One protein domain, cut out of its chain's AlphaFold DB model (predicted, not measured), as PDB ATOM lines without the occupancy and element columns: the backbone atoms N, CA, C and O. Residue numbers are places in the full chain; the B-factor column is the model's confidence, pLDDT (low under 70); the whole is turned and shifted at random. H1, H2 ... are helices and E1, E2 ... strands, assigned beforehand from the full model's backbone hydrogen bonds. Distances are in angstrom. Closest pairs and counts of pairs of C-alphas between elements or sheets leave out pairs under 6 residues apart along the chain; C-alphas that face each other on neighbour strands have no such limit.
ATOM      1  N   ASP A 251     141.682 189.885 133.128       62.81
ATOM      2  CA  ASP A 251     140.562 190.825 132.976       62.81
ATOM      3  C   ASP A 251     139.261 190.281 133.587       62.81
ATOM      4  O   ASP A 251     138.528 189.513 132.956       62.81
ATOM      5  N   THR A 252     138.881 190.791 134.759       49.91
ATOM      6  CA  THR A 252     137.558 190.543 135.370       49.91
ATOM      7  C   THR A 252     136.382 190.981 134.481       49.91
ATOM      8  O   THR A 252     135.261 190.510 134.662       49.91
ATOM      9  N   LEU A 253     136.629 191.847 133.491       41.53
ATOM     10  CA  LEU A 253     135.629 192.396 132.568       41.53
ATOM     11  C   LEU A 253     135.242 191.460 131.408       41.53
ATOM     12  O   LEU A 253     134.254 191.730 130.724       41.53
ATOM     13  N   ARG A 254     135.986 190.371 131.153       43.41
ATOM     14  CA  ARG A 254     135.712 189.436 130.041       43.41
ATOM     15  C   ARG A 254     135.453 188.011 130.531       43.41
ATOM     16  O   ARG A 254     136.127 187.060 130.145       43.41
ATOM     17  N   THR A 255     134.388 187.844 131.318       35.66
ATOM     18  CA  THR A 255     133.848 186.542 131.761       35.66
ATOM     19  C   THR A 255     133.189 185.743 130.615       35.66
ATOM     20  O   THR A 255     132.028 185.343 130.700       35.66
ATOM     21  N   SER A 256     133.916 185.513 129.515       39.19
ATOM     22  CA  SER A 256     133.452 184.831 128.296       39.19
ATOM     23  C   SER A 256     134.261 183.564 127.972       39.19
ATOM     24  O   SER A 256     134.850 183.407 126.897       39.19
ATOM     25  N   SER A 257     134.197 182.624 128.921       41.50
ATOM     26  CA  SER A 257     134.205 181.168 128.682       41.50
ATOM     27  C   SER A 257     135.447 180.518 128.042       41.50
ATOM     28  O   SER A 257     135.311 179.479 127.397       41.50
ATOM     29  N   VAL A 258     136.655 181.079 128.178       40.34
ATOM     30  CA  VAL A 258     137.900 180.414 127.704       40.34
ATOM     31  C   VAL A 258     138.415 179.364 128.702       40.34
ATOM     32  O   VAL A 258     138.929 178.330 128.286       40.34
ATOM     33  N   SER A 259     138.203 179.570 130.005       38.22
ATOM     34  CA  SER A 259     138.385 178.545 131.039       38.22
ATOM     35  C   SER A 259     137.313 178.681 132.117       38.22
ATOM     36  O   SER A 259     136.960 179.787 132.520       38.22
ATOM     37  N   THR A 260     136.796 177.548 132.587       38.47
ATOM     38  CA  THR A 260     135.918 177.439 133.766       38.47
ATOM     39  C   THR A 260     136.645 176.829 134.973       38.47
ATOM     40  O   THR A 260     136.003 176.505 135.971       38.47
ATOM     41  N   GLN A 261     137.973 176.654 134.882       41.25
ATOM     42  CA  GLN A 261     138.809 176.030 135.916       41.25
ATOM     43  C   GLN A 261     139.859 176.963 136.543       41.25
ATOM     44  O   GLN A 261     140.411 176.609 137.583       41.25
ATOM     45  N   LEU A 262     140.130 178.143 135.967       45.94
ATOM     46  CA  LEU A 262     140.897 179.175 136.676       45.94
ATOM     47  C   LEU A 262     140.035 179.766 137.814       45.94
ATOM     48  O   LEU A 262     138.877 180.120 137.569       45.94
ATOM     49  N   PRO A 263     140.566 179.902 139.042       44.97
ATOM     50  CA  PRO A 263     140.013 180.815 140.040       44.97
ATOM     51  C   PRO A 263     140.107 182.262 139.532       44.97
ATOM     52  O   PRO A 263     141.022 182.586 138.780       44.97
ATOM     53  N   SER A 264     139.179 183.134 139.938       51.59
ATOM     54  CA  SER A 264     139.185 184.536 139.501       51.59
ATOM     55  C   SER A 264     140.444 185.288 139.950       51.59
ATOM     56  O   SER A 264     140.997 185.020 141.018       51.59
ATOM     57  N   GLY A 265     140.868 186.255 139.130       59.62
ATOM     58  CA  GLY A 265     141.871 187.249 139.513       59.62
ATOM     59  C   GLY A 265     143.307 186.725 139.585       59.62
ATOM     60  O   GLY A 265     144.033 187.076 140.513       59.62
ATOM     61  N   GLY A 266     143.739 185.898 138.625       68.56
ATOM     62  CA  GLY A 266     145.147 185.511 138.510       68.56
ATOM     63  C   GLY A 266     146.051 186.688 138.116       68.56
ATOM     64  O   GLY A 266     145.714 187.483 137.232       68.56
ATOM     65  N   SER A 267     147.227 186.795 138.742       75.19
ATOM     66  CA  SER A 267     148.256 187.773 138.361       75.19
ATOM     67  C   SER A 267     149.684 187.226 138.448       75.19
ATOM     68  O   SER A 267     149.999 186.407 139.309       75.19
ATOM     69  N   VAL A 268     150.560 187.698 137.553       83.00
ATOM     70  CA  VAL A 268     151.983 187.322 137.465       83.00
ATOM     71  C   VAL A 268     152.856 188.574 137.458       83.00
ATOM     72  O   VAL A 268     152.741 189.425 136.573       83.00
ATOM     73  N   ARG A 269     153.785 188.660 138.413       85.44
ATOM     74  CA  ARG A 269     154.854 189.668 138.445       85.44
ATOM     75  C   ARG A 269     156.076 189.139 137.693       85.44
ATOM     76  O   ARG A 269     156.536 188.036 137.980       85.44
ATOM     77  N   MET A 270     156.621 189.926 136.769       90.00
ATOM     78  CA  MET A 270     157.934 189.679 136.167       90.00
ATOM     79  C   MET A 270     158.824 190.909 136.328       90.00
ATOM     80  O   MET A 270     158.433 192.004 135.931       90.00
ATOM     81  N   THR A 271     160.032 190.711 136.840       90.75
ATOM     82  CA  THR A 271     161.058 191.742 137.010       90.75
ATOM     83  C   THR A 271     162.269 191.387 136.149       90.75
ATOM     84  O   THR A 271     162.694 190.233 136.110       90.75
ATOM     85  N   PHE A 272     162.820 192.373 135.445       91.94
ATOM     86  CA  PHE A 272     164.013 192.270 134.603       91.94
ATOM     87  C   PHE A 272     165.017 193.319 135.087       91.94
ATOM     88  O   PHE A 272     164.643 194.481 135.263       91.94
ATOM     89  N   ARG A 273     166.278 192.933 135.292       92.38
ATOM     90  CA  ARG A 273     167.346 193.830 135.760       92.38
ATOM     91  C   ARG A 273     168.461 193.930 134.726       92.38
ATOM     92  O   ARG A 273     168.883 192.915 134.172       92.38
ATOM     93  N   ASN A 274     168.936 195.155 134.500       93.06
ATOM     94  CA  ASN A 274     169.988 195.509 133.545       93.06
ATOM     95  C   ASN A 274     169.803 194.806 132.187       93.06
ATOM     96  O   ASN A 274     170.633 194.013 131.737       93.06
ATOM     97  N   LEU A 275     168.669 195.096 131.541       92.25
ATOM     98  CA  LEU A 275     168.383 194.687 130.171       92.25
ATOM     99  C   LEU A 275     169.113 195.631 129.212       92.25
ATOM    100  O   LEU A 275     168.862 196.835 129.207       92.25
ATOM    101  N   ASN A 276     169.975 195.070 128.370       92.75
ATOM    102  CA  ASN A 276     170.681 195.776 127.312       92.75
ATOM    103  C   ASN A 276     170.265 195.220 125.941       92.75
ATOM    104  O   ASN A 276     170.153 194.008 125.747       92.75
ATOM    105  N   PHE A 277     170.033 196.108 124.980       91.75
ATOM    106  CA  PHE A 277     169.670 195.753 123.609       91.75
ATOM    107  C   PHE A 277     170.411 196.673 122.642       91.75
ATOM    108  O   PHE A 277     170.241 197.889 122.694       91.75
ATOM    109  N   ASP A 278     171.212 196.095 121.757       92.19
ATOM    110  CA  ASP A 278     172.029 196.805 120.777       92.19
ATOM    111  C   ASP A 278     171.590 196.401 119.368       92.19
ATOM    112  O   ASP A 278     171.423 195.216 119.084       92.19
ATOM    113  N   HIS A 279     171.415 197.365 118.467       92.00
ATOM    114  CA  HIS A 279     171.054 197.135 117.070       92.00
ATOM    115  C   HIS A 279     171.989 197.896 116.131       92.00
ATOM    116  O   HIS A 279     172.047 199.128 116.148       92.00
ATOM    117  N   TYR A 280     172.677 197.137 115.282       89.50
ATOM    118  CA  TYR A 280     173.521 197.605 114.185       89.50
ATOM    119  C   TYR A 280     172.787 197.273 112.874       89.50
ATOM    120  O   TYR A 280     172.758 196.107 112.479       89.50
ATOM    121  N   PRO A 281     172.118 198.232 112.201       86.25
ATOM    122  CA  PRO A 281     171.182 197.905 111.118       86.25
ATOM    123  C   PRO A 281     171.827 197.466 109.798       86.25
ATOM    124  O   PRO A 281     171.112 196.976 108.926       86.25
ATOM    125  N   ALA A 282     173.122 197.734 109.610       86.88
ATOM    126  CA  ALA A 282     173.820 197.582 108.334       86.88
ATOM    127  C   ALA A 282     175.344 197.442 108.525       86.88
ATOM    128  O   ALA A 282     176.122 198.223 107.977       86.88
ATOM    129  N   HIS A 283     175.767 196.460 109.318       91.06
ATOM    130  CA  HIS A 283     177.181 196.133 109.503       91.06
ATOM    131  C   HIS A 283     177.735 195.420 108.250       91.06
ATOM    132  O   HIS A 283     177.090 194.482 107.777       91.06
ATOM    133  N   PRO A 284     178.888 195.805 107.669       90.31
ATOM    134  CA  PRO A 284     179.448 195.100 106.511       90.31
ATOM    135  C   PRO A 284     180.034 193.743 106.936       90.31
ATOM    136  O   PRO A 284     180.991 193.717 107.705       90.31
ATOM    137  N   ARG A 285     179.531 192.619 106.398       87.44
ATOM    138  CA  ARG A 285     179.860 191.243 106.856       87.44
ATOM    139  C   ARG A 285     181.357 190.886 106.815       87.44
ATOM    140  O   ARG A 285     181.792 189.981 107.516       87.44
ATOM    141  N   ALA A 286     182.145 191.582 105.997       85.06
ATOM    142  CA  ALA A 286     183.597 191.405 105.904       85.06
ATOM    143  C   ALA A 286     184.401 192.144 107.002       85.06
ATOM    144  O   ALA A 286     185.625 192.030 107.033       85.06
ATOM    145  N   SER A 287     183.744 192.918 107.873       86.81
ATOM    146  CA  SER A 287     184.386 193.677 108.956       86.81
ATOM    147  C   SER A 287     184.422 192.877 110.267       86.81
ATOM    148  O   SER A 287     183.504 192.102 110.535       86.81
ATOM    149  N   PRO A 288     185.443 193.063 111.125       86.19
ATOM    150  CA  PRO A 288     185.437 192.511 112.473       86.19
ATOM    151  C   PRO A 288     184.511 193.314 113.399       86.19
ATOM    152  O   PRO A 288     184.438 194.540 113.328       86.19
ATOM    153  N   ARG A 289     183.861 192.615 114.334       88.81
ATOM    154  CA  ARG A 289     182.943 193.179 115.342       88.81
ATOM    155  C   ARG A 289     183.633 193.540 116.672       88.81
ATOM    156  O   ARG A 289     182.978 193.781 117.684       88.81
ATOM    157  N   THR A 290     184.966 193.561 116.687       80.25
ATOM    158  CA  THR A 290     185.819 193.674 117.888       80.25
ATOM    159  C   THR A 290     185.659 194.979 118.671       80.25
ATOM    160  O   THR A 290     186.024 195.039 119.839       80.25
ATOM    161  N   GLU A 291     185.110 196.022 118.049       78.94
ATOM    162  CA  GLU A 291     184.923 197.350 118.651       78.94
ATOM    163  C   GLU A 291     183.567 197.507 119.370       78.94
ATOM    164  O   GLU A 291     183.277 198.551 119.956       78.94
ATOM    165  N   TRP A 292     182.711 196.480 119.342       87.62
ATOM    166  CA  TRP A 292     181.398 196.515 119.983       87.62
ATOM    167  C   TRP A 292     181.494 196.294 121.502       87.62
ATOM    168  O   TRP A 292     181.963 195.268 121.998       87.62
ATOM    169  N   SER A 293     180.988 197.261 122.270       77.25
ATOM    170  CA  SER A 293     181.091 197.284 123.735       77.25
ATOM    171  C   SER A 293     180.424 196.077 124.413       77.25
ATOM    172  O   SER A 293     179.222 195.837 124.247       77.25
ATOM    173  N   ASN A 294     181.200 195.365 125.239       78.06
ATOM    174  CA  ASN A 294     180.817 194.184 126.032       78.06
ATOM    175  C   ASN A 294     180.302 192.983 125.199       78.06
ATOM    176  O   ASN A 294     179.490 192.198 125.687       78.06
ATOM    177  N   TYR A 295     180.698 192.867 123.926       84.94
ATOM    178  CA  TYR A 295     180.219 191.824 123.000       84.94
ATOM    179  C   TYR A 295     181.206 190.647 122.812       84.94
ATOM    180  O   TYR A 295     180.795 189.574 122.379       84.94
ATOM    181  N   GLY A 296     182.482 190.803 123.194       84.19
ATOM    182  CA  GLY A 296     183.566 189.859 122.867       84.19
ATOM    183  C   GLY A 296     183.366 188.395 123.294       84.19
ATOM    184  O   GLY A 296     183.712 187.503 122.528       84.19
ATOM    185  N   GLU A 297     182.765 188.131 124.461       84.06
ATOM    186  CA  GLU A 297     182.447 186.761 124.915       84.06
ATOM    187  C   GLU A 297     181.457 186.067 123.962       84.06
ATOM    188  O   GLU A 297     181.684 184.941 123.515       84.06
ATOM    189  N   ILE A 298     180.386 186.783 123.599       87.88
ATOM    190  CA  ILE A 298     179.337 186.310 122.687       87.88
ATOM    191  C   ILE A 298     179.922 186.113 121.289       87.88
ATOM    192  O   ILE A 298     179.649 185.094 120.660       87.88
ATOM    193  N   ASP A 299     180.747 187.053 120.815       89.19
ATOM    194  CA  ASP A 299     181.411 186.949 119.514       89.19
ATOM    195  C   ASP A 299     182.317 185.722 119.438       89.19
ATOM    196  O   ASP A 299     182.248 184.966 118.472       89.19
ATOM    197  N   HIS A 300     183.130 185.486 120.472       89.69
ATOM    198  CA  HIS A 300     184.041 184.352 120.519       89.69
ATOM    199  C   HIS A 300     183.277 183.023 120.462       89.69
ATOM    200  O   HIS A 300     183.552 182.202 119.585       89.69
ATOM    201  N   ALA A 301     182.272 182.834 121.322       90.12
ATOM    202  CA  ALA A 301     181.489 181.599 121.363       90.12
ATOM    203  C   ALA A 301     180.673 181.372 120.072       90.12
ATOM    204  O   ALA A 301     180.718 180.289 119.481       90.12
ATOM    205  N   ARG A 302     180.016 182.422 119.557       91.62
ATOM    206  CA  ARG A 302     179.310 182.420 118.264       91.62
ATOM    207  C   ARG A 302     180.240 182.043 117.113       91.62
ATOM    208  O   ARG A 302     179.887 181.208 116.282       91.62
ATOM    209  N   ASN A 303     181.416 182.659 117.034       90.31
ATOM    210  CA  ASN A 303     182.338 182.453 115.921       90.31
ATOM    211  C   ASN A 303     183.043 181.089 116.016       90.31
ATOM    212  O   ASN A 303     183.265 180.465 114.981       90.31
ATOM    213  N   HIS A 304     183.303 180.582 117.226       90.25
ATOM    214  CA  HIS A 304     183.760 179.210 117.472       90.25
ATOM    215  C   HIS A 304     182.712 178.180 117.008       90.25
ATOM    216  O   HIS A 304     183.036 177.280 116.231       90.25
ATOM    217  N   TRP A 305     181.430 178.370 117.350       92.25
ATOM    218  CA  TRP A 305     180.339 177.556 116.799       92.25
ATOM    219  C   TRP A 305     180.300 177.596 115.264       92.25
ATOM    220  O   TRP A 305     180.317 176.542 114.625       92.25
ATOM    221  N   LEU A 306     180.297 178.786 114.656       91.19
ATOM    222  CA  LEU A 306     180.246 178.927 113.196       91.19
ATOM    223  C   LEU A 306     181.468 178.311 112.490       91.19
ATOM    224  O   LEU A 306     181.348 177.880 111.343       91.19
ATOM    225  N   GLN A 307     182.624 178.218 113.155       89.00
ATOM    226  CA  GLN A 307     183.784 177.487 112.639       89.00
ATOM    227  C   GLN A 307     183.546 175.968 112.591       89.00
ATOM    228  O   GLN A 307     183.910 175.352 111.592       89.00
ATOM    229  N   SER A 308     182.866 175.371 113.580       87.31
ATOM    230  CA  SER A 308     182.552 173.923 113.591       87.31
ATOM    231  C   SER A 308     181.592 173.461 112.481       87.31
ATOM    232  O   SER A 308     181.494 172.268 112.197       87.31
ATOM    233  N   LEU A 309     180.903 174.394 111.812       88.25
ATOM    234  CA  LEU A 309     180.035 174.095 110.667       88.25
ATOM    235  C   LEU A 309     180.793 174.042 109.321       88.25
ATOM    236  O   LEU A 309     180.252 173.555 108.321       88.25
ATOM    237  N   LYS A 310     182.039 174.534 109.276       85.19
ATOM    238  CA  LYS A 310     182.861 174.594 108.055       85.19
ATOM    239  C   LYS A 310     183.313 173.194 107.602       85.19
ATOM    240  O   LYS A 310     183.383 172.279 108.419       85.19
ATOM    241  N   PRO A 311     183.635 172.986 106.308       79.25
ATOM    242  CA  PRO A 311     183.658 173.963 105.207       79.25
ATOM    243  C   PRO A 311     182.373 174.009 104.355       79.25
ATOM    244  O   PRO A 311     182.302 174.771 103.394       79.25
ATOM    245  N   ASN A 312     181.395 173.141 104.639       81.44
ATOM    246  CA  ASN A 312     180.252 172.888 103.752       81.44
ATOM    247  C   ASN A 312     178.879 173.153 104.387       81.44
ATOM    248  O   ASN A 312     177.872 173.086 103.679       81.44
ATOM    249  N   SER A 313     178.816 173.426 105.688       83.75
ATOM    250  CA  SER A 313     177.563 173.470 106.465       83.75
ATOM    251  C   SER A 313     177.352 174.820 107.156       83.75
ATOM    252  O   SER A 313     176.404 174.979 107.915       83.75
ATOM    253  N   ASP A 314     178.241 175.781 106.917       88.06
ATOM    254  CA  ASP A 314     178.229 177.123 107.493       88.06
ATOM    255  C   ASP A 314     177.375 178.125 106.676       88.06
ATOM    256  O   ASP A 314     177.025 177.864 105.514       88.06
ATOM    257  N   PRO A 315     177.037 179.298 107.250       87.88
ATOM    258  CA  PRO A 315     176.221 180.296 106.564       87.88
ATOM    259  C   PRO A 315     176.875 180.924 105.327       87.88
ATOM    260  O   PRO A 315     176.148 181.289 104.409       87.88
ATOM    261  N   ASP A 316     178.207 181.041 105.254       86.75
ATOM    262  CA  ASP A 316     178.878 181.616 104.077       86.75
ATOM    263  C   ASP A 316     178.781 180.659 102.883       86.75
ATOM    264  O   ASP A 316     178.449 181.068 101.770       86.75
ATOM    265  N   CYS A 317     178.954 179.357 103.124       84.31
ATOM    266  CA  CYS A 317     178.718 178.313 102.134       84.31
ATOM    267  C   CYS A 317     177.253 178.300 101.647       84.31
ATOM    268  O   CYS A 317     176.998 178.112 100.454       84.31
ATOM    269  N   ALA A 318     176.280 178.580 102.523       82.75
ATOM    270  CA  ALA A 318     174.878 178.747 102.128       82.75
ATOM    271  C   ALA A 318     174.632 180.024 101.295       82.75
ATOM    272  O   ALA A 318     173.947 179.960 100.270       82.75
ATOM    273  N   ILE A 319     175.222 181.166 101.674       84.38
ATOM    274  CA  ILE A 319     175.142 182.427 100.913       84.38
ATOM    275  C   ILE A 319     175.737 182.250  99.510       84.38
ATOM    276  O   ILE A 319     175.100 182.632  98.532       84.38
ATOM    277  N   ASN A 320     176.893 181.596  99.391       82.81
ATOM    278  CA  ASN A 320     177.574 181.356  98.112       82.81
ATOM    279  C   ASN A 320     176.801 180.421  97.158       82.81
ATOM    280  O   ASN A 320     177.026 180.453  95.950       82.81
ATOM    281  N   ARG A 321     175.860 179.605  97.660       78.75
ATOM    282  CA  ARG A 321     174.931 178.825  96.813       78.75
ATOM    283  C   ARG A 321     173.755 179.663  96.303       78.75
ATOM    284  O   ARG A 321     173.236 179.385  95.221       78.75
ATOM    285  N   LEU A 322     173.333 180.669  97.073       78.00
ATOM    286  CA  LEU A 322     172.238 181.584  96.734       78.00
ATOM    287  C   LEU A 322     172.707 182.702  95.787       78.00
ATOM    288  O   LEU A 322     172.064 182.963  94.769       78.00
ATOM    289  N   ILE A 323     173.835 183.346  96.098       76.62
ATOM    290  CA  ILE A 323     174.403 184.459  95.332       76.62
ATOM    291  C   ILE A 323     175.423 183.923  94.323       76.62
ATOM    292  O   ILE A 323     176.580 183.678  94.644       76.62
ATOM    293  N   LYS A 324     175.007 183.804  93.058       67.00
ATOM    294  CA  LYS A 324     175.867 183.349  91.944       67.00
ATOM    295  C   LYS A 324     176.807 184.432  91.379       67.00
ATOM    296  O   LYS A 324     177.476 184.187  90.380       67.00
ATOM    297  N   SER A 325     176.839 185.621  91.985       64.50
ATOM    298  CA  SER A 325     177.512 186.819  91.462       64.50
ATOM    299  C   SER A 325     178.526 187.376  92.475       64.50
ATOM    300  O   SER A 325     178.104 187.931  93.488       64.50
ATOM    301  N   PRO A 326     179.846 187.315  92.217       58.94
ATOM    302  CA  PRO A 326     180.892 187.649  93.199       58.94
ATOM    303  C   PRO A 326     181.137 189.164  93.395       58.94
ATOM    304  O   PRO A 326     182.224 189.564  93.798       58.94
ATOM    305  N   GLN A 327     180.161 190.018  93.072       64.81
ATOM    306  CA  GLN A 327     180.272 191.489  93.122       64.81
ATOM    307  C   GLN A 327     179.236 192.145  94.055       64.81
ATOM    308  O   GLN A 327     179.011 193.349  93.974       64.81
ATOM    309  N   VAL A 328     178.565 191.367  94.910       75.56
ATOM    310  CA  VAL A 328     177.509 191.874  95.799       75.56
ATOM    311  C   VAL A 328     178.058 192.077  97.210       75.56
ATOM    312  O   VAL A 328     178.477 191.120  97.857       75.56
ATOM    313  N   GLU A 329     178.028 193.316  97.703       83.62
ATOM    314  CA  GLU A 329     178.366 193.626  99.094       83.62
ATOM    315  C   GLU A 329     177.305 193.063 100.056       83.62
ATOM    316  O   GLU A 329     176.104 193.314  99.911       83.62
ATOM    317  N   LEU A 330     177.768 192.298 101.048       88.25
ATOM    318  CA  LEU A 330     176.943 191.656 102.071       88.25
ATOM    319  C   LEU A 330     176.918 192.487 103.353       88.25
ATOM    320  O   LEU A 330     177.960 192.807 103.929       88.25
ATOM    321  N   TYR A 331     175.707 192.767 103.821       89.62
ATOM    322  CA  TYR A 331     175.432 193.532 105.028       89.62
ATOM    323  C   TYR A 331     174.633 192.700 106.032       89.62
ATOM    324  O   TYR A 331     173.933 191.748 105.684       89.62
ATOM    325  N   GLU A 332     174.739 193.073 107.300       91.56
ATOM    326  CA  GLU A 332     174.109 192.394 108.419       91.56
ATOM    327  C   GLU A 332     173.293 193.387 109.248       91.56
ATOM    328  O   GLU A 332     173.797 194.428 109.667       91.56
ATOM    329  N   SER A 333     172.030 193.056 109.518       90.38
ATOM    330  CA  SER A 333     171.261 193.695 110.586       90.38
ATOM    331  C   SER A 333     171.427 192.837 111.829       90.38
ATOM    332  O   SER A 333     170.859 191.745 111.904       90.38
ATOM    333  N   VAL A 334     172.208 193.323 112.788       91.25
ATOM    334  CA  VAL A 334     172.633 192.560 113.963       91.25
ATOM    335  C   VAL A 334     171.995 193.129 115.215       91.25
ATOM    336  O   VAL A 334     172.102 194.324 115.489       91.25
ATOM    337  N   ILE A 335     171.322 192.266 115.967       92.12
ATOM    338  CA  ILE A 335     170.680 192.578 117.238       92.12
ATOM    339  C   ILE A 335     171.380 191.774 118.330       92.12
ATOM    340  O   ILE A 335     171.300 190.547 118.330       92.12
ATOM    341  N   VAL A 336     172.027 192.456 119.272       93.31
ATOM    342  CA  VAL A 336     172.589 191.841 120.479       93.31
ATOM    343  C   VAL A 336     171.625 192.095 121.634       93.31
ATOM    344  O   VAL A 336     171.266 193.235 121.920       93.31
ATOM    345  N   PHE A 337     171.181 191.032 122.298       93.56
ATOM    346  CA  PHE A 337     170.322 191.091 123.477       93.56
ATOM    347  C   PHE A 337     171.076 190.535 124.681       93.56
ATOM    348  O   PHE A 337     171.588 189.419 124.630       93.56
ATOM    349  N   ARG A 338     171.134 191.303 125.769       93.25
ATOM    350  CA  ARG A 338     171.773 190.908 127.027       93.25
ATOM    351  C   ARG A 338     170.846 191.239 128.192       93.25
ATOM    352  O   ARG A 338     170.256 192.314 128.228       93.25
ATOM    353  N   LEU A 339     170.704 190.331 129.143       93.44
ATOM    354  CA  LEU A 339     169.870 190.511 130.330       93.44
ATOM    355  C   LEU A 339     170.640 189.996 131.538       93.44
ATOM    356  O   LEU A 339     171.017 188.825 131.544       93.44
ATOM    357  N   GLN A 340     170.865 190.846 132.542       92.50
ATOM    358  CA  GLN A 340     171.656 190.441 133.701       92.50
ATOM    359  C   GLN A 340     170.908 189.465 134.605       92.50
ATOM    360  O   GLN A 340     171.444 188.410 134.919       92.50
ATOM    361  N   ASP A 341     169.681 189.799 134.998       92.06
ATOM    362  CA  ASP A 341     168.878 188.985 135.912       92.06
ATOM    363  C   ASP A 341     167.378 189.117 135.600       92.06
ATOM    364  O   ASP A 341     166.915 190.111 135.026       92.06
ATOM    365  N   ILE A 342     166.616 188.086 135.959       91.56
ATOM    366  CA  ILE A 342     165.173 187.989 135.751       91.56
ATOM    367  C   ILE A 342     164.526 187.284 136.937       91.56
ATOM    368  O   ILE A 342     165.078 186.358 137.529       91.56
ATOM    369  N   THR A 343     163.304 187.684 137.260       90.69
ATOM    370  CA  THR A 343     162.481 186.994 138.245       90.69
ATOM    371  C   THR A 343     161.038 186.976 137.769       90.69
ATOM    372  O   THR A 343     160.425 188.027 137.607       90.69
ATOM    373  N   ILE A 344     160.482 185.790 137.550       91.12
ATOM    374  CA  ILE A 344     159.062 185.567 137.270       91.12
ATOM    375  C   ILE A 344     158.462 184.921 138.516       91.12
ATOM    376  O   ILE A 344     158.880 183.833 138.908       91.12
ATOM    377  N   ALA A 345     157.504 185.587 139.152       87.81
ATOM    378  CA  ALA A 345     156.746 185.016 140.260       87.81
ATOM    379  C   ALA A 345     155.798 183.913 139.762       87.81
ATOM    380  O   ALA A 345     155.316 183.965 138.628       87.81
ATOM    381  N   CYS A 346     155.486 182.943 140.619       84.06
ATOM    382  CA  CYS A 346     154.304 182.109 140.418       84.06
ATOM    383  C   CYS A 346     153.026 182.973 140.438       84.06
ATOM    384  O   CYS A 346     153.019 184.075 140.995       84.06
ATOM    385  N   VAL A 347     151.939 182.467 139.852       80.19
ATOM    386  CA  VAL A 347     150.634 183.141 139.857       80.19
ATOM    387  C   VAL A 347     150.154 183.362 141.287       80.19
ATOM    388  O   VAL A 347     150.007 182.414 142.059       80.19
ATOM    389  N   MET A 348     149.841 184.616 141.604       72.31
ATOM    390  CA  MET A 348     149.061 184.971 142.782       72.31
ATOM    391  C   MET A 348     147.580 184.981 142.407       72.31
ATOM    392  O   MET A 348     147.190 185.599 141.414       72.31
ATOM    393  N   LEU A 349     146.771 184.277 143.199       66.69
ATOM    394  CA  LEU A 349     145.320 184.179 143.052       66.69
ATOM    395  C   LEU A 349     144.637 185.067 144.098       66.69
ATOM    396  O   LEU A 349     145.101 185.149 145.232       66.69
ATOM    397  N   GLU A 350     143.496 185.658 143.742       51.62
ATOM    398  CA  GLU A 350     142.753 186.662 144.531       51.62
ATOM    399  C   GLU A 350     142.387 186.235 145.972       51.62
ATOM    400  O   GLU A 350     142.114 187.081 146.819       51.62
ATOM    401  N   ASN A 351     142.412 184.930 146.268       49.03
ATOM    402  CA  ASN A 351     142.077 184.349 147.573       49.03
ATOM    403  C   ASN A 351     143.281 183.763 148.352       49.03
ATOM    404  O   ASN A 351     143.044 183.070 149.336       49.03
ATOM    405  N   GLN A 352     144.536 183.975 147.924       52.53
ATOM    406  CA  GLN A 352     145.732 183.447 148.612       52.53
ATOM    407  C   GLN A 352     146.625 184.550 149.193       52.53
ATOM    408  O   GLN A 352     146.931 185.538 148.525       52.53
ATOM    409  N   LEU A 353     147.109 184.346 150.422       51.78
ATOM    410  CA  LEU A 353     148.112 185.207 151.060       51.78
ATOM    411  C   LEU A 353     149.539 184.720 150.729       51.78
ATOM    412  O   LEU A 353     149.797 183.519 150.672       51.78
ATOM    413  N   GLU A 354     150.507 185.638 150.579       48.94
ATOM    414  CA  GLU A 354     151.922 185.309 150.270       48.94
ATOM    415  C   GLU A 354     152.637 184.460 151.356       48.94
ATOM    416  O   GLU A 354     153.772 184.009 151.164       48.94
ATOM    417  N   ASP A 355     151.995 184.225 152.503       48.09
ATOM    418  CA  ASP A 355     152.476 183.335 153.565       48.09
ATOM    419  C   ASP A 355     151.987 181.880 153.424       48.09
ATOM    420  O   ASP A 355     152.662 180.976 153.907       48.09
ATOM    421  N   GLU A 356     150.892 181.616 152.698       48.94
ATOM    422  CA  GLU A 356     150.313 180.265 152.556       48.94
ATOM    423  C   GLU A 356     151.108 179.352 151.607       48.94
ATOM    424  O   GLU A 356     151.027 178.129 151.702       48.94
ATOM    425  N   ARG A 357     151.900 179.930 150.691       51.16
ATOM    426  CA  ARG A 357     152.737 179.194 149.720       51.16
ATOM    427  C   ARG A 357     154.170 178.911 150.207       51.16
ATOM    428  O   ARG A 357     154.964 178.371 149.435       51.16
ATOM    429  N   TRP A 358     154.534 179.266 151.445       52.28
ATOM    430  CA  TRP A 358     155.904 179.082 151.949       52.28
ATOM    431  C   TRP A 358     156.225 177.588 152.191       52.28
ATOM    432  O   TRP A 358     155.563 176.964 153.016       52.28
ATOM    433  N   PRO A 359     157.218 176.982 151.505       51.56
ATOM    434  CA  PRO A 359     157.326 175.520 151.406       51.56
ATOM    435  C   PRO A 359     158.144 174.846 152.524       51.56
ATOM    436  O   PRO A 359     158.529 173.689 152.379       51.56
ATOM    437  N   LEU A 360     158.449 175.541 153.625       53.53
ATOM    438  CA  LEU A 360     159.145 174.921 154.759       53.53
ATOM    439  C   LEU A 360     158.179 174.143 155.665       53.53
ATOM    440  O   LEU A 360     157.062 174.616 155.892       53.53
ATOM    441  N   PRO A 361     158.620 173.023 156.272       51.50
ATOM    442  CA  PRO A 361     157.878 172.361 157.337       51.50
ATOM    443  C   PRO A 361     157.490 173.345 158.449       51.50
ATOM    444  O   PRO A 361     158.322 174.103 158.961       51.50
ATOM    445  N   ILE A 362     156.212 173.314 158.834       47.12
ATOM    446  CA  ILE A 362     155.563 174.330 159.683       47.12
ATOM    447  C   ILE A 362     156.271 174.498 161.045       47.12
ATOM    448  O   ILE A 362     156.284 175.600 161.594       47.12
ATOM    449  N   GLY A 363     156.930 173.453 161.559       49.03
ATOM    450  CA  GLY A 363     157.735 173.511 162.785       49.03
ATOM    451  C   GLY A 363     158.874 174.541 162.742       49.03
ATOM    452  O   GLY A 363     159.003 175.339 163.668       49.03
ATOM    453  N   ILE A 364     159.643 174.609 161.646       50.75
ATOM    454  CA  ILE A 364     160.760 175.570 161.505       50.75
ATOM    455  C   ILE A 364     160.225 177.013 161.496       50.75
ATOM    456  O   ILE A 364     160.788 177.911 162.127       50.75
ATOM    457  N   ALA A 365     159.091 177.230 160.823       50.88
ATOM    458  CA  ALA A 365     158.444 178.536 160.720       50.88
ATOM    459  C   ALA A 365     157.802 179.021 162.037       50.88
ATOM    460  O   ALA A 365     157.619 180.226 162.210       50.88
ATOM    461  N   ARG A 366     157.484 178.123 162.984       54.66
ATOM    462  CA  ARG A 366     156.963 178.497 164.316       54.66
ATOM    463  C   ARG A 366     158.024 179.135 165.217       54.66
ATOM    464  O   ARG A 366     157.672 179.944 166.072       54.66
ATOM    465  N   ALA A 367     159.304 178.808 165.027       58.22
ATOM    466  CA  ALA A 367     160.383 179.263 165.903       58.22
ATOM    467  C   ALA A 367     161.034 180.599 165.478       58.22
ATOM    468  O   ALA A 367     161.569 181.311 166.328       58.22
ATOM    469  N   TYR A 368     160.982 180.974 164.188       67.38
ATOM    470  CA  TYR A 368     161.661 182.170 163.660       67.38
ATOM    471  C   TYR A 368     160.811 182.942 162.652       67.38
ATOM    472  O   TYR A 368     160.056 182.375 161.868       67.38
ATOM    473  N   LYS A 369     160.985 184.269 162.613       73.25
ATOM    474  CA  LYS A 369     160.348 185.115 161.594       73.25
ATOM    475  C   LYS A 369     160.868 184.734 160.202       73.25
ATOM    476  O   LYS A 369     162.080 184.675 160.008       73.25
ATOM    477  N   LYS A 370     159.960 184.597 159.223       72.25
ATOM    478  CA  LYS A 370     160.223 184.304 157.792       72.25
ATOM    479  C   LYS A 370     161.469 185.021 157.247       72.25
ATOM    480  O   LYS A 370     162.333 184.394 156.647       72.25
ATOM    481  N   ARG A 371     161.604 186.322 157.539       74.75
ATOM    482  CA  ARG A 371     162.757 187.153 157.154       74.75
ATOM    483  C   ARG A 371     164.100 186.620 157.685       74.75
ATOM    484  O   ARG A 371     165.018 186.457 156.897       74.75
ATOM    485  N   THR A 372     164.192 186.299 158.975       77.81
ATOM    486  CA  THR A 372     165.418 185.782 159.616       77.81
ATOM    487  C   THR A 372     165.831 184.418 159.058       77.81
ATOM    488  O   THR A 372     167.017 184.127 158.973       77.81
ATOM    489  N   ILE A 373     164.860 183.599 158.638       76.75
ATOM    490  CA  ILE A 373     165.118 182.322 157.959       76.75
ATOM    491  C   ILE A 373     165.721 182.575 156.566       76.75
ATOM    492  O   ILE A 373     166.770 182.030 156.247       76.75
ATOM    493  N   VAL A 374     165.111 183.455 155.763       77.31
ATOM    494  CA  VAL A 374     165.588 183.797 154.406       77.31
ATOM    495  C   VAL A 374     166.957 184.490 154.421       77.31
ATOM    496  O   VAL A 374     167.790 184.228 153.552       77.31
ATOM    497  N   GLU A 375     167.216 185.343 155.413       81.88
ATOM    498  CA  GLU A 375     168.524 185.976 155.622       81.88
ATOM    499  C   GLU A 375     169.610 184.935 155.956       81.88
ATOM    500  O   GLU A 375     170.724 185.060 155.451       81.88
ATOM    501  N   ALA A 376     169.274 183.876 156.707       82.00
ATOM    502  CA  ALA A 376     170.180 182.775 157.056       82.00
ATOM    503  C   ALA A 376     170.351 181.694 155.965       82.00
ATOM    504  O   ALA A 376     171.259 180.871 156.071       82.00
ATOM    505  N   PHE A 377     169.495 181.670 154.939       85.06
ATOM    506  CA  PHE A 377     169.593 180.724 153.823       85.06
ATOM    507  C   PHE A 377     170.709 181.066 152.833       85.06
ATOM    508  O   PHE A 377     170.919 182.234 152.494       85.06
ATOM    509  N   ASP A 378     171.347 180.022 152.301       84.88
ATOM    510  CA  ASP A 378     172.222 180.110 151.128       84.88
ATOM    511  C   ASP A 378     171.431 180.276 149.808       84.88
ATOM    512  O   ASP A 378     170.195 180.271 149.783       84.88
ATOM    513  N   GLY A 379     172.146 180.449 148.691       82.50
ATOM    514  CA  GLY A 379     171.539 180.654 147.372       82.50
ATOM    515  C   GLY A 379     170.682 179.480 146.881       82.50
ATOM    516  O   GLY A 379     169.657 179.707 146.239       82.50
ATOM    517  N   GLU A 380     171.030 178.235 147.224       84.38
ATOM    518  CA  GLU A 380     170.220 177.067 146.869       84.38
ATOM    519  C   GLU A 380     168.940 177.019 147.705       84.38
ATOM    520  O   GLU A 380     167.845 176.890 147.161       84.38
ATOM    521  N   GLN A 381     169.059 177.176 149.020       85.00
ATOM    522  CA  GLN A 381     167.931 177.156 149.949       85.00
ATOM    523  C   GLN A 381     166.934 178.282 149.628       85.00
ATOM    524  O   GLN A 381     165.720 178.057 149.638       85.00
ATOM    525  N   ARG A 382     167.422 179.473 149.246       80.94
ATOM    526  CA  ARG A 382     166.592 180.568 148.707       80.94
ATOM    527  C   ARG A 382     165.915 180.185 147.392       80.94
ATOM    528  O   ARG A 382     164.706 180.373 147.272       80.94
ATOM    529  N   SER A 383     166.657 179.625 146.436       82.56
ATOM    530  CA  SER A 383     166.132 179.195 145.132       82.56
ATOM    531  C   SER A 383     164.998 178.168 145.284       82.56
ATOM    532  O   SER A 383     163.882 178.398 144.807       82.56
ATOM    533  N   LEU A 384     165.205 177.118 146.086       80.44
ATOM    534  CA  LEU A 384     164.200 176.090 146.384       80.44
ATOM    535  C   LEU A 384     162.951 176.656 147.082       80.44
ATOM    536  O   LEU A 384     161.824 176.296 146.725       80.44
ATOM    537  N   THR A 385     163.122 177.547 148.065       76.25
ATOM    538  CA  THR A 385     162.009 178.053 148.895       76.25
ATOM    539  C   THR A 385     161.257 179.245 148.301       76.25
ATOM    540  O   THR A 385     160.118 179.500 148.689       76.25
ATOM    541  N   SER A 386     161.841 179.930 147.315       78.00
ATOM    542  CA  SER A 386     161.249 181.062 146.591       78.00
ATOM    543  C   SER A 386     159.833 180.794 146.044       78.00
ATOM    544  O   SER A 386     159.491 179.674 145.668       78.00
ATOM    545  N   ASN A 387     159.004 181.835 145.908       80.25
ATOM    546  CA  ASN A 387     157.755 181.765 145.126       80.25
ATOM    547  C   ASN A 387     157.990 182.184 143.656       80.25
ATOM    548  O   ASN A 387     157.143 182.839 143.046       80.25
ATOM    549  N   THR A 388     159.172 181.884 143.101       86.25
ATOM    550  CA  THR A 388     159.524 182.225 141.718       86.25
ATOM    551  C   THR A 388     159.332 181.012 140.817       86.25
ATOM    552  O   THR A 388     159.807 179.918 141.105       86.25
ATOM    553  N   PHE A 389     158.599 181.211 139.724       89.94
ATOM    554  CA  PHE A 389     158.399 180.220 138.672       89.94
ATOM    555  C   PHE A 389     159.655 180.077 137.803       89.94
ATOM    556  O   PHE A 389     159.965 178.981 137.354       89.94
ATOM    557  N   PHE A 390     160.382 181.175 137.578       92.38
ATOM    558  CA  PHE A 390     161.625 181.199 136.806       92.38
ATOM    559  C   PHE A 390     162.526 182.336 137.301       92.38
ATOM    560  O   PHE A 390     162.071 183.483 137.360       92.38
ATOM    561  N   ALA A 391     163.775 182.046 137.664       91.38
ATOM    562  CA  ALA A 391     164.760 183.053 138.069       91.38
ATOM    563  C   ALA A 391     166.203 182.560 137.850       91.38
ATOM    564  O   ALA A 391     166.418 181.394 137.518       91.38
ATOM    565  N   SER A 392     167.187 183.452 138.006       90.44
ATOM    566  CA  SER A 392     168.599 183.070 137.915       90.44
ATOM    567  C   SER A 392     169.086 182.320 139.163       90.44
ATOM    568  O   SER A 392     168.744 182.682 140.286       90.44
ATOM    569  N   ASP A 393     169.951 181.324 138.960       88.56
ATOM    570  CA  ASP A 393     170.728 180.646 140.013       88.56
ATOM    571  C   ASP A 393     172.171 181.221 140.076       88.56
ATOM    572  O   ASP A 393     173.109 180.592 140.569       88.56
ATOM    573  N   THR A 394     172.372 182.448 139.575       81.62
ATOM    574  CA  THR A 394     173.688 183.117 139.491       81.62
ATOM    575  C   THR A 394     174.358 183.294 140.859       81.62
ATOM    576  O   THR A 394     175.563 183.062 140.977       81.62
ATOM    577  N   GLU A 395     173.582 183.618 141.902       77.81
ATOM    578  CA  GLU A 395     174.057 183.675 143.295       77.81
ATOM    579  C   GLU A 395     174.476 182.293 143.824       77.81
ATOM    580  O   GLU A 395     175.512 182.176 144.479       77.81
ATOM    581  N   MET A 396     173.713 181.234 143.515       84.81
ATOM    582  CA  MET A 396     174.013 179.862 143.951       84.81
ATOM    583  C   MET A 396     175.342 179.368 143.363       84.81
ATOM    584  O   MET A 396     176.158 178.792 144.080       84.81
ATOM    585  N   HIS A 397     175.588 179.649 142.082       85.06
ATOM    586  CA  HIS A 397     176.844 179.313 141.403       85.06
ATOM    587  C   HIS A 397     177.975 180.336 141.638       85.06
ATOM    588  O   HIS A 397     179.052 180.183 141.065       85.06
ATOM    589  N   LYS A 398     177.760 181.357 142.486       85.31
ATOM    590  CA  LYS A 398     178.729 182.422 142.819       85.31
ATOM    591  C   LYS A 398     179.338 183.108 141.586       85.31
ATOM    592  O   LYS A 398     180.523 183.446 141.575       85.31
ATOM    593  N   LEU A 399     178.538 183.302 140.536       85.81
ATOM    594  CA  LEU A 399     179.008 183.937 139.305       85.81
ATOM    595  C   LEU A 399     179.350 185.423 139.537       85.81
ATOM    596  O   LEU A 399     178.774 186.057 140.425       85.81
ATOM    597  N   PRO A 400     180.280 186.013 138.756       85.00
ATOM    598  CA  PRO A 400     180.671 187.409 138.931       85.00
ATOM    599  C   PRO A 400     179.468 188.351 138.830       85.00
ATOM    600  O   PRO A 400     178.666 188.225 137.912       85.00
ATOM    601  N   ALA A 401     179.386 189.373 139.689       75.81
ATOM    602  CA  ALA A 401     178.232 190.282 139.816       75.81
ATOM    603  C   ALA A 401     177.898 191.163 138.578       75.81
ATOM    604  O   ALA A 401     177.109 192.104 138.671       75.81
ATOM    605  N   LYS A 402     178.503 190.879 137.417       81.44
ATOM    606  CA  LYS A 402     178.235 191.477 136.098       81.44
ATOM    607  C   LYS A 402     177.880 190.432 135.020       81.44
ATOM    608  O   LYS A 402     177.690 190.813 133.869       81.44
ATOM    609  N   SER A 403     177.810 189.138 135.354       86.38
ATOM    610  CA  SER A 403     177.477 188.069 134.405       86.38
ATOM    611  C   SER A 403     176.060 188.244 133.861       86.38
ATOM    612  O   SER A 403     175.119 188.388 134.642       86.38
ATOM    613  N   ASN A 404     175.887 188.187 132.541       91.00
ATOM    614  CA  ASN A 404     174.553 188.203 131.942       91.00
ATOM    615  C   ASN A 404     173.884 186.831 132.101       91.00
ATOM    616  O   ASN A 404     174.479 185.828 131.712       91.00
ATOM    617  N   LEU A 405     172.653 186.771 132.614       93.69
ATOM    618  CA  LEU A 405     171.852 185.546 132.592       93.69
ATOM    619  C   LEU A 405     171.562 185.091 131.159       93.69
ATOM    620  O   LEU A 405     171.669 183.908 130.867       93.69
ATOM    621  N   ILE A 406     171.171 186.013 130.277       93.94
ATOM    622  CA  ILE A 406     170.884 185.718 128.868       93.94
ATOM    623  C   ILE A 406     171.750 186.618 127.995       93.94
ATOM    624  O   ILE A 406     171.736 187.836 128.165       93.94
ATOM    625  N   SER A 407     172.436 186.015 127.031       94.50
ATOM    626  CA  SER A 407     173.262 186.666 126.014       94.50
ATOM    627  C   SER A 407     172.891 186.104 124.643       94.50
ATOM    628  O   SER A 407     172.958 184.897 124.453       94.50
ATOM    629  N   ALA A 408     172.501 186.932 123.675       95.31
ATOM    630  CA  ALA A 408     172.133 186.460 122.338       95.31
ATOM    631  C   ALA A 408     172.540 187.424 121.215       95.31
ATOM    632  O   ALA A 408     172.393 188.637 121.353       95.31
ATOM    633  N   ASP A 409     172.988 186.867 120.090       94.81
ATOM    634  CA  ASP A 409     173.205 187.535 118.802       94.81
ATOM    635  C   ASP A 409     172.160 187.040 117.796       94.81
ATOM    636  O   ASP A 409     172.072 185.844 117.529       94.81
ATOM    637  N   LEU A 410     171.393 187.961 117.217       94.62
ATOM    638  CA  LEU A 410     170.518 187.717 116.076       94.62
ATOM    639  C   LEU A 410     171.028 188.530 114.882       94.62
ATOM    640  O   LEU A 410     170.804 189.735 114.785       94.62
ATOM    641  N   THR A 411     171.693 187.849 113.958       92.94
ATOM    642  CA  THR A 411     172.244 188.395 112.717       92.94
ATOM    643  C   THR A 411     171.336 188.040 111.536       92.94
ATOM    644  O   THR A 411     171.212 186.870 111.176       92.94
ATOM    645  N   GLN A 412     170.734 189.032 110.877       90.50
ATOM    646  CA  GLN A 412     170.043 188.843 109.594       90.50
ATOM    647  C   GLN A 412     170.917 189.349 108.440       90.50
ATOM    648  O   GLN A 412     171.229 190.539 108.380       90.50
ATOM    649  N   CYS A 413     171.267 188.468 107.502       89.44
ATOM    650  CA  CYS A 413     172.046 188.828 106.315       89.44
ATOM    651  C   CYS A 413     171.152 189.471 105.242       89.44
ATOM    652  O   CYS A 413     170.031 189.013 105.007       89.44
ATOM    653  N   PHE A 414     171.645 190.504 104.557       87.00
ATOM    654  CA  PHE A 414     170.973 191.141 103.423       87.00
ATOM    655  C   PHE A 414     171.972 191.810 102.458       87.00
ATOM    656  O   PHE A 414     173.170 191.889 102.722       87.00
ATOM    657  N   THR A 415     171.476 192.295 101.319       84.12
ATOM    658  CA  THR A 415     172.267 192.960 100.268       84.12
ATOM    659  C   THR A 415     171.521 194.183  99.734       84.12
ATOM    660  O   THR A 415     170.302 194.131  99.553       84.12
ATOM    661  N   TYR A 416     172.224 195.274  99.424       74.75
ATOM    662  CA  TYR A 416     171.616 196.463  98.809       74.75
ATOM    663  C   TYR A 416     171.465 196.298  97.285       74.75
ATOM    664  O   TYR A 416     172.212 196.875  96.501       74.75
ATOM    665  N   GLY A 417     170.479 195.506  96.850       62.06
ATOM    666  CA  GLY A 417     170.202 195.280  95.427       62.06
ATOM    667  C   GLY A 417     168.928 194.474  95.167       62.06
ATOM    668  O   GLY A 417     168.341 193.900  96.082       62.06
ATOM    669  N   THR A 418     168.485 194.429  93.908       49.84
ATOM    670  CA  THR A 418     167.298 193.668  93.481       49.84
ATOM    671  C   THR A 418     167.619 192.182  93.310       49.84
ATOM    672  O   THR A 418     167.790 191.693  92.194       49.84
ATOM    673  N   THR A 419     167.688 191.466  94.427       54.03
ATOM    674  CA  THR A 419     167.722 190.000  94.469       54.03
ATOM    675  C   THR A 419     166.692 189.504  95.478       54.03
ATOM    676  O   THR A 419     166.910 189.630  96.678       54.03
ATOM    677  N   ASP A 420     165.610 188.873  95.011       55.41
ATOM    678  CA  ASP A 420     164.564 188.258  95.857       55.41
ATOM    679  C   ASP A 420     165.039 187.002  96.635       55.41
ATOM    680  O   ASP A 420     164.237 186.223  97.154       55.41
ATOM    681  N   ALA A 421     166.354 186.781  96.719       61.75
ATOM    682  CA  ALA A 421     166.961 185.664  97.426       61.75
ATOM    683  C   ALA A 421     166.859 185.862  98.948       61.75
ATOM    684  O   ALA A 421     167.412 186.804  99.515       61.75
ATOM    685  N   ALA A 422     166.172 184.937  99.616       71.19
ATOM    686  CA  ALA A 422     166.022 184.917 101.065       71.19
ATOM    687  C   ALA A 422     167.341 184.488 101.747       71.19
ATOM    688  O   ALA A 422     167.625 183.298 101.889       71.19
ATOM    689  N   LEU A 423     168.159 185.471 102.129       84.25
ATOM    690  CA  LEU A 423     169.457 185.279 102.788       84.25
ATOM    691  C   LEU A 423     169.319 184.820 104.256       84.25
ATOM    692  O   LEU A 423     168.261 185.015 104.863       84.25
ATOM    693  N   PRO A 424     170.352 184.168 104.832       85.69
ATOM    694  CA  PRO A 424     170.215 183.472 106.104       85.69
ATOM    695  C   PRO A 424     170.025 184.375 107.321       85.69
ATOM    696  O   PRO A 424     170.506 185.512 107.395       85.69
ATOM    697  N   ILE A 425     169.368 183.785 108.316       89.19
ATOM    698  CA  ILE A 425     169.238 184.316 109.670       89.19
ATOM    699  C   ILE A 425     170.104 183.442 110.573       89.19
ATOM    700  O   ILE A 425     169.924 182.225 110.608       89.19
ATOM    701  N   ILE A 426     171.033 184.059 111.295       93.00
ATOM    702  CA  ILE A 426     171.904 183.408 112.270       93.00
ATOM    703  C   ILE A 426     171.471 183.878 113.661       93.00
ATOM    704  O   ILE A 426     171.360 185.078 113.902       93.00
ATOM    705  N   LEU A 427     171.220 182.940 114.565       94.75
ATOM    706  CA  LEU A 427     170.879 183.168 115.963       94.75
ATOM    707  C   LEU A 427     171.826 182.336 116.829       94.75
ATOM    708  O   LEU A 427     171.823 181.110 116.742       94.75
ATOM    709  N   TYR A 428     172.618 182.996 117.664       95.88
ATOM    710  CA  TYR A 428     173.365 182.356 118.742       95.88
ATOM    711  C   TYR A 428     172.831 182.867 120.080       95.88
ATOM    712  O   TYR A 428     172.621 184.070 120.233       95.88
ATOM    713  N   ALA A 429     172.603 181.979 121.042       96.00
ATOM    714  CA  ALA A 429     172.170 182.338 122.385       96.00
ATOM    715  C   ALA A 429     172.891 181.499 123.445       96.00
ATOM    716  O   ALA A 429     173.044 180.292 123.295       96.00
ATOM    717  N   GLN A 430     173.265 182.141 124.542       94.44
ATOM    718  CA  GLN A 430     173.821 181.524 125.734       94.44
ATOM    719  C   GLN A 430     172.977 181.944 126.940       94.44
ATOM    720  O   GLN A 430     172.614 183.116 127.086       94.44
ATOM    721  N   VAL A 431     172.658 180.980 127.795       94.88
ATOM    722  CA  VAL A 431     171.893 181.161 129.026       94.88
ATOM    723  C   VAL A 431     172.710 180.593 130.184       94.88
ATOM    724  O   VAL A 431     173.083 179.423 130.180       94.88
ATOM    725  N   ASN A 432     173.016 181.441 131.158       94.31
ATOM    726  CA  ASN A 432     173.677 181.071 132.408       94.31
ATOM    727  C   ASN A 432     172.680 180.402 133.389       94.31
ATOM    728  O   ASN A 432     171.477 180.404 133.118       94.31
ATOM    729  N   PRO A 433     173.146 179.826 134.514       95.00
ATOM    730  CA  PRO A 433     172.329 178.975 135.383       95.00
ATOM    731  C   PRO A 433     171.022 179.615 135.861       95.00
ATOM    732  O   PRO A 433     170.988 180.761 136.324       95.00
ATOM    733  N   PHE A 434     169.940 178.841 135.766       93.75
ATOM    734  CA  PHE A 434     168.581 179.229 136.140       93.75
ATOM    735  C   PHE A 434     167.789 178.031 136.663       93.75
ATOM    736  O   PHE A 434     168.007 176.894 136.228       93.75
ATOM    737  N   HIS A 435     166.780 178.306 137.493       92.44
ATOM    738  CA  HIS A 435     165.760 177.327 137.855       92.44
ATOM    739  C   HIS A 435     164.396 177.641 137.242       92.44
ATOM    740  O   HIS A 435     163.984 178.794 137.107       92.44
ATOM    741  N   LEU A 436     163.667 176.576 136.914       92.88
ATOM    742  CA  LEU A 436     162.246 176.568 136.588       92.88
ATOM    743  C   LEU A 436     161.506 175.790 137.686       92.88
ATOM    744  O   LEU A 436     161.779 174.610 137.904       92.88
ATOM    745  N   LYS A 437     160.565 176.426 138.383       89.44
ATOM    746  CA  LYS A 437     159.808 175.813 139.481       89.44
ATOM    747  C   LYS A 437     158.465 175.282 138.987       89.44
ATOM    748  O   LYS A 437     157.642 176.030 138.464       89.44
ATOM    749  N   PHE A 438     158.209 173.993 139.189       87.69
ATOM    750  CA  PHE A 438     156.952 173.366 138.795       87.69
ATOM    751  C   PHE A 438     155.801 173.804 139.714       87.69
ATOM    752  O   PHE A 438     155.618 173.283 140.822       87.69
ATOM    753  N   ASP A 439     154.995 174.750 139.231       85.31
ATOM    754  CA  ASP A 439     153.715 175.142 139.818       85.31
ATOM    755  C   ASP A 439     152.555 174.921 138.836       85.31
ATOM    756  O   ASP A 439     152.523 175.476 137.739       85.31
ATOM    757  N   VAL A 440     151.575 174.122 139.266       77.12
ATOM    758  CA  VAL A 440     150.417 173.708 138.464       77.12
ATOM    759  C   VAL A 440     149.508 174.893 138.146       77.12
ATOM    760  O   VAL A 440     149.046 175.007 137.013       77.12
ATOM    761  N   ASP A 441     149.279 175.794 139.108       77.50
ATOM    762  CA  ASP A 441     148.411 176.961 138.894       77.50
ATOM    763  C   ASP A 441     149.040 177.908 137.860       77.50
ATOM    764  O   ASP A 441     148.378 178.334 136.912       77.50
ATOM    765  N   THR A 442     150.350 178.145 137.982       82.50
ATOM    766  CA  THR A 442     151.128 178.933 137.018       82.50
ATOM    767  C   THR A 442     151.151 178.298 135.625       82.50
ATOM    768  O   THR A 442     150.951 179.005 134.640       82.50
ATOM    769  N   MET A 443     151.316 176.976 135.511       80.06
ATOM    770  CA  MET A 443     151.288 176.274 134.219       80.06
ATOM    771  C   MET A 443     149.919 176.374 133.523       80.06
ATOM    772  O   MET A 443     149.858 176.645 132.322       80.06
ATOM    773  N   ILE A 444     148.820 176.210 134.269       73.25
ATOM    774  CA  ILE A 444     147.446 176.331 133.748       73.25
ATOM    775  C   ILE A 444     147.166 177.769 133.283       73.25
ATOM    776  O   ILE A 444     146.657 177.970 132.176       73.25
ATOM    777  N   TRP A 445     147.532 178.768 134.094       77.25
ATOM    778  CA  TRP A 445     147.357 180.184 133.759       77.25
ATOM    779  C   TRP A 445     148.188 180.590 132.539       77.25
ATOM    780  O   TRP A 445     147.654 181.202 131.617       77.25
ATOM    781  N   LEU A 446     149.466 180.190 132.478       76.12
ATOM    782  CA  LEU A 446     150.335 180.467 131.331       76.12
ATOM    783  C   LEU A 446     149.773 179.861 130.041       76.12
ATOM    784  O   LEU A 446     149.785 180.535 129.016       76.12
ATOM    785  N   ASN A 447     149.230 178.640 130.075       72.56
ATOM    786  CA  ASN A 447     148.589 178.051 128.899       72.56
ATOM    787  C   ASN A 447     147.350 178.848 128.451       72.56
ATOM    788  O   ASN A 447     147.213 179.147 127.266       72.56
ATOM    789  N   ALA A 448     146.472 179.245 129.379       70.38
ATOM    790  CA  ALA A 448     145.294 180.060 129.059       70.38
ATOM    791  C   ALA A 448     145.676 181.450 128.506       70.38
ATOM    792  O   ALA A 448     145.091 181.918 127.522       70.38
ATOM    793  N   PHE A 449     146.700 182.077 129.092       72.44
ATOM    794  CA  PHE A 449     147.281 183.344 128.651       72.44
ATOM    795  C   PHE A 449     147.900 183.229 127.253       72.44
ATOM    796  O   PHE A 449     147.564 184.017 126.371       72.44
ATOM    797  N   PHE A 450     148.754 182.228 127.007       71.25
ATOM    798  CA  PHE A 450     149.380 182.021 125.700       71.25
ATOM    799  C   PHE A 450     148.373 181.619 124.623       71.25
ATOM    800  O   PHE A 450     148.518 182.081 123.493       71.25
ATOM    801  N   LEU A 451     147.342 180.830 124.941       65.75
ATOM    802  CA  LEU A 451     146.273 180.505 123.993       65.75
ATOM    803  C   LEU A 451     145.488 181.763 123.593       65.75
ATOM    804  O   LEU A 451     145.309 182.004 122.403       65.75
ATOM    805  N   SER A 452     145.092 182.593 124.561       65.12
ATOM    806  CA  SER A 452     144.377 183.858 124.310       65.12
ATOM    807  C   SER A 452     145.241 184.850 123.523       65.12
ATOM    808  O   SER A 452     144.822 185.383 122.497       65.12
ATOM    809  N   LEU A 453     146.500 185.024 123.933       69.00
ATOM    810  CA  LEU A 453     147.472 185.846 123.215       69.00
ATOM    811  C   LEU A 453     147.704 185.326 121.790       69.00
ATOM    812  O   LEU A 453     147.823 186.124 120.868       69.00
ATOM    813  N   THR A 454     147.739 184.008 121.576       64.69
ATOM    814  CA  THR A 454     147.957 183.404 120.253       64.69
ATOM    815  C   THR A 454     146.731 183.529 119.356       64.69
ATOM    816  O   THR A 454     146.891 183.873 118.187       64.69
ATOM    817  N   THR A 455     145.511 183.311 119.856       59.31
ATOM    818  CA  THR A 455     144.288 183.496 119.054       59.31
ATOM    819  C   THR A 455     144.100 184.959 118.660       59.31
ATOM    820  O   THR A 455     143.790 185.230 117.497       59.31
ATOM    821  N   ASN A 456     144.396 185.901 119.561       57.78
ATOM    822  CA  ASN A 456     144.277 187.332 119.287       57.78
ATOM    823  C   ASN A 456     145.462 187.901 118.481       57.78
ATOM    824  O   ASN A 456     145.252 188.731 117.602       57.78
ATOM    825  N   LEU A 457     146.690 187.389 118.629       63.22
ATOM    826  CA  LEU A 457     147.761 187.632 117.649       63.22
ATOM    827  C   LEU A 457     147.355 187.122 116.260       63.22
ATOM    828  O   LEU A 457     147.509 187.830 115.266       63.22
ATOM    829  N   ASN A 458     146.816 185.906 116.178       60.59
ATOM    830  CA  ASN A 458     146.457 185.288 114.910       60.59
ATOM    831  C   ASN A 458     145.301 186.008 114.208       60.59
ATOM    832  O   ASN A 458     145.358 186.139 112.984       60.59
ATOM    833  N   SER A 459     144.280 186.494 114.921       55.94
ATOM    834  CA  SER A 459     143.230 187.330 114.320       55.94
ATOM    835  C   SER A 459     143.800 188.667 113.835       55.94
ATOM    836  O   SER A 459     143.584 189.045 112.687       55.94
ATOM    837  N   LEU A 460     144.636 189.329 114.642       55.16
ATOM    838  CA  LEU A 460     145.228 190.626 114.301       55.16
ATOM    839  C   LEU A 460     146.271 190.578 113.176       55.16
ATOM    840  O   LEU A 460     146.461 191.589 112.493       55.16
ATOM    841  N   PHE A 461     146.963 189.458 112.959       57.47
ATOM    842  CA  PHE A 461     147.975 189.315 111.902       57.47
ATOM    843  C   PHE A 461     147.519 188.485 110.689       57.47
ATOM    844  O   PHE A 461     148.071 188.680 109.610       57.47
TER     845      PHE A 461
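This is residues 251 to 461 of the 1178 residues of an uncharacterized protein of Taenia asiatica (UniProt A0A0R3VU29). One long, narrow, twisted sheet bends into a V: its longer arm holds E1, E2, E4 and E5, with H1 across E4 and E5, and its shorter arm holds E1 before residue 273, E2 after residue 341, E3 and E6. Beyond the shorter arm lie H5, H4 and H3, while H6 runs away from it, its residues 453 to 461 sticking out. The printed part has 211 residues with six named helices and six named strands, which follow each other along the chain as E1, H1, H2, E2, H3, H4, H5, E3, E4, E5, E6 and H6; the sheet is branched at E2, with the antiparallel neighbour pairs E1 and E2, E2 and E3, E2 and E4, E3 and E6, and E4 and E5, and the class is mixed, helices and strands. The whole is loose, with a radius of gyration of the C-alphas of 23.5 A, and spans 75 by 47 by 27 A.

Start at E1, residues 267 to 284, an edge strand that bends by 64 degrees at residue 273. Its antiparallel neighbour E2, residues 330 to 345, bends by 61 degrees at residue 341; N 276 and O 338 are 2.8 A apart. On the other side of E2 look for E4, residues 406 to 415, with N 335 and O 410 at 2.8 A, and E3, residues 388 to 392, with N 344 and O 390 at 2.8 A. E4 forms a hairpin with E5, residues 425 to 431, where N 409 and O 428 are 2.8 A apart. E5 runs on at 79 degrees into E6, residues 434 to 437, antiparallel to E3, with N 437 and O 389 at 2.8 A. H1, residues 296 to 308, is over E4 and E5 at a height over the sheet of 9.3 A, only just across the strands at 62 degrees to E4 on the local plane; the closest C-alphas of H1 and E5, Arg 302 and Tyr 428, are 6.0 A apart. H2, residues 315 to 322, only grazes the sheet. H3, residues 362 to 367, and H4, residues 370 to 376, are not on it and meet only through their link. H5, residues 379 to 385, and H6, residues 440 to 461, only graze it. Each O i to N i+4 pair is within hydrogen-bond range in H1, H2, H4, H5 and H6; in H3, 1 of 2.

Find C-alpha 267 at (148.256, 187.773, 138.361); from there E1 runs 45.2 A. E2 measures 43.7 A and E4 29.5 A. H6 runs 30.9 A to C-alpha 461 at (147.975, 189.315, 111.902).

The farthest C-alphas, Ser 325 and Ala 367, are 76.8 A apart. The printed part has no cut; the links E1 to H1, E2 to H3 and E3 to E4 are long. Mean pLDDT of the printed part is 77.4, with residues 251 to 266, 324 to 327, 349 to 368, 417 to 421 and 451 to 461 under 70.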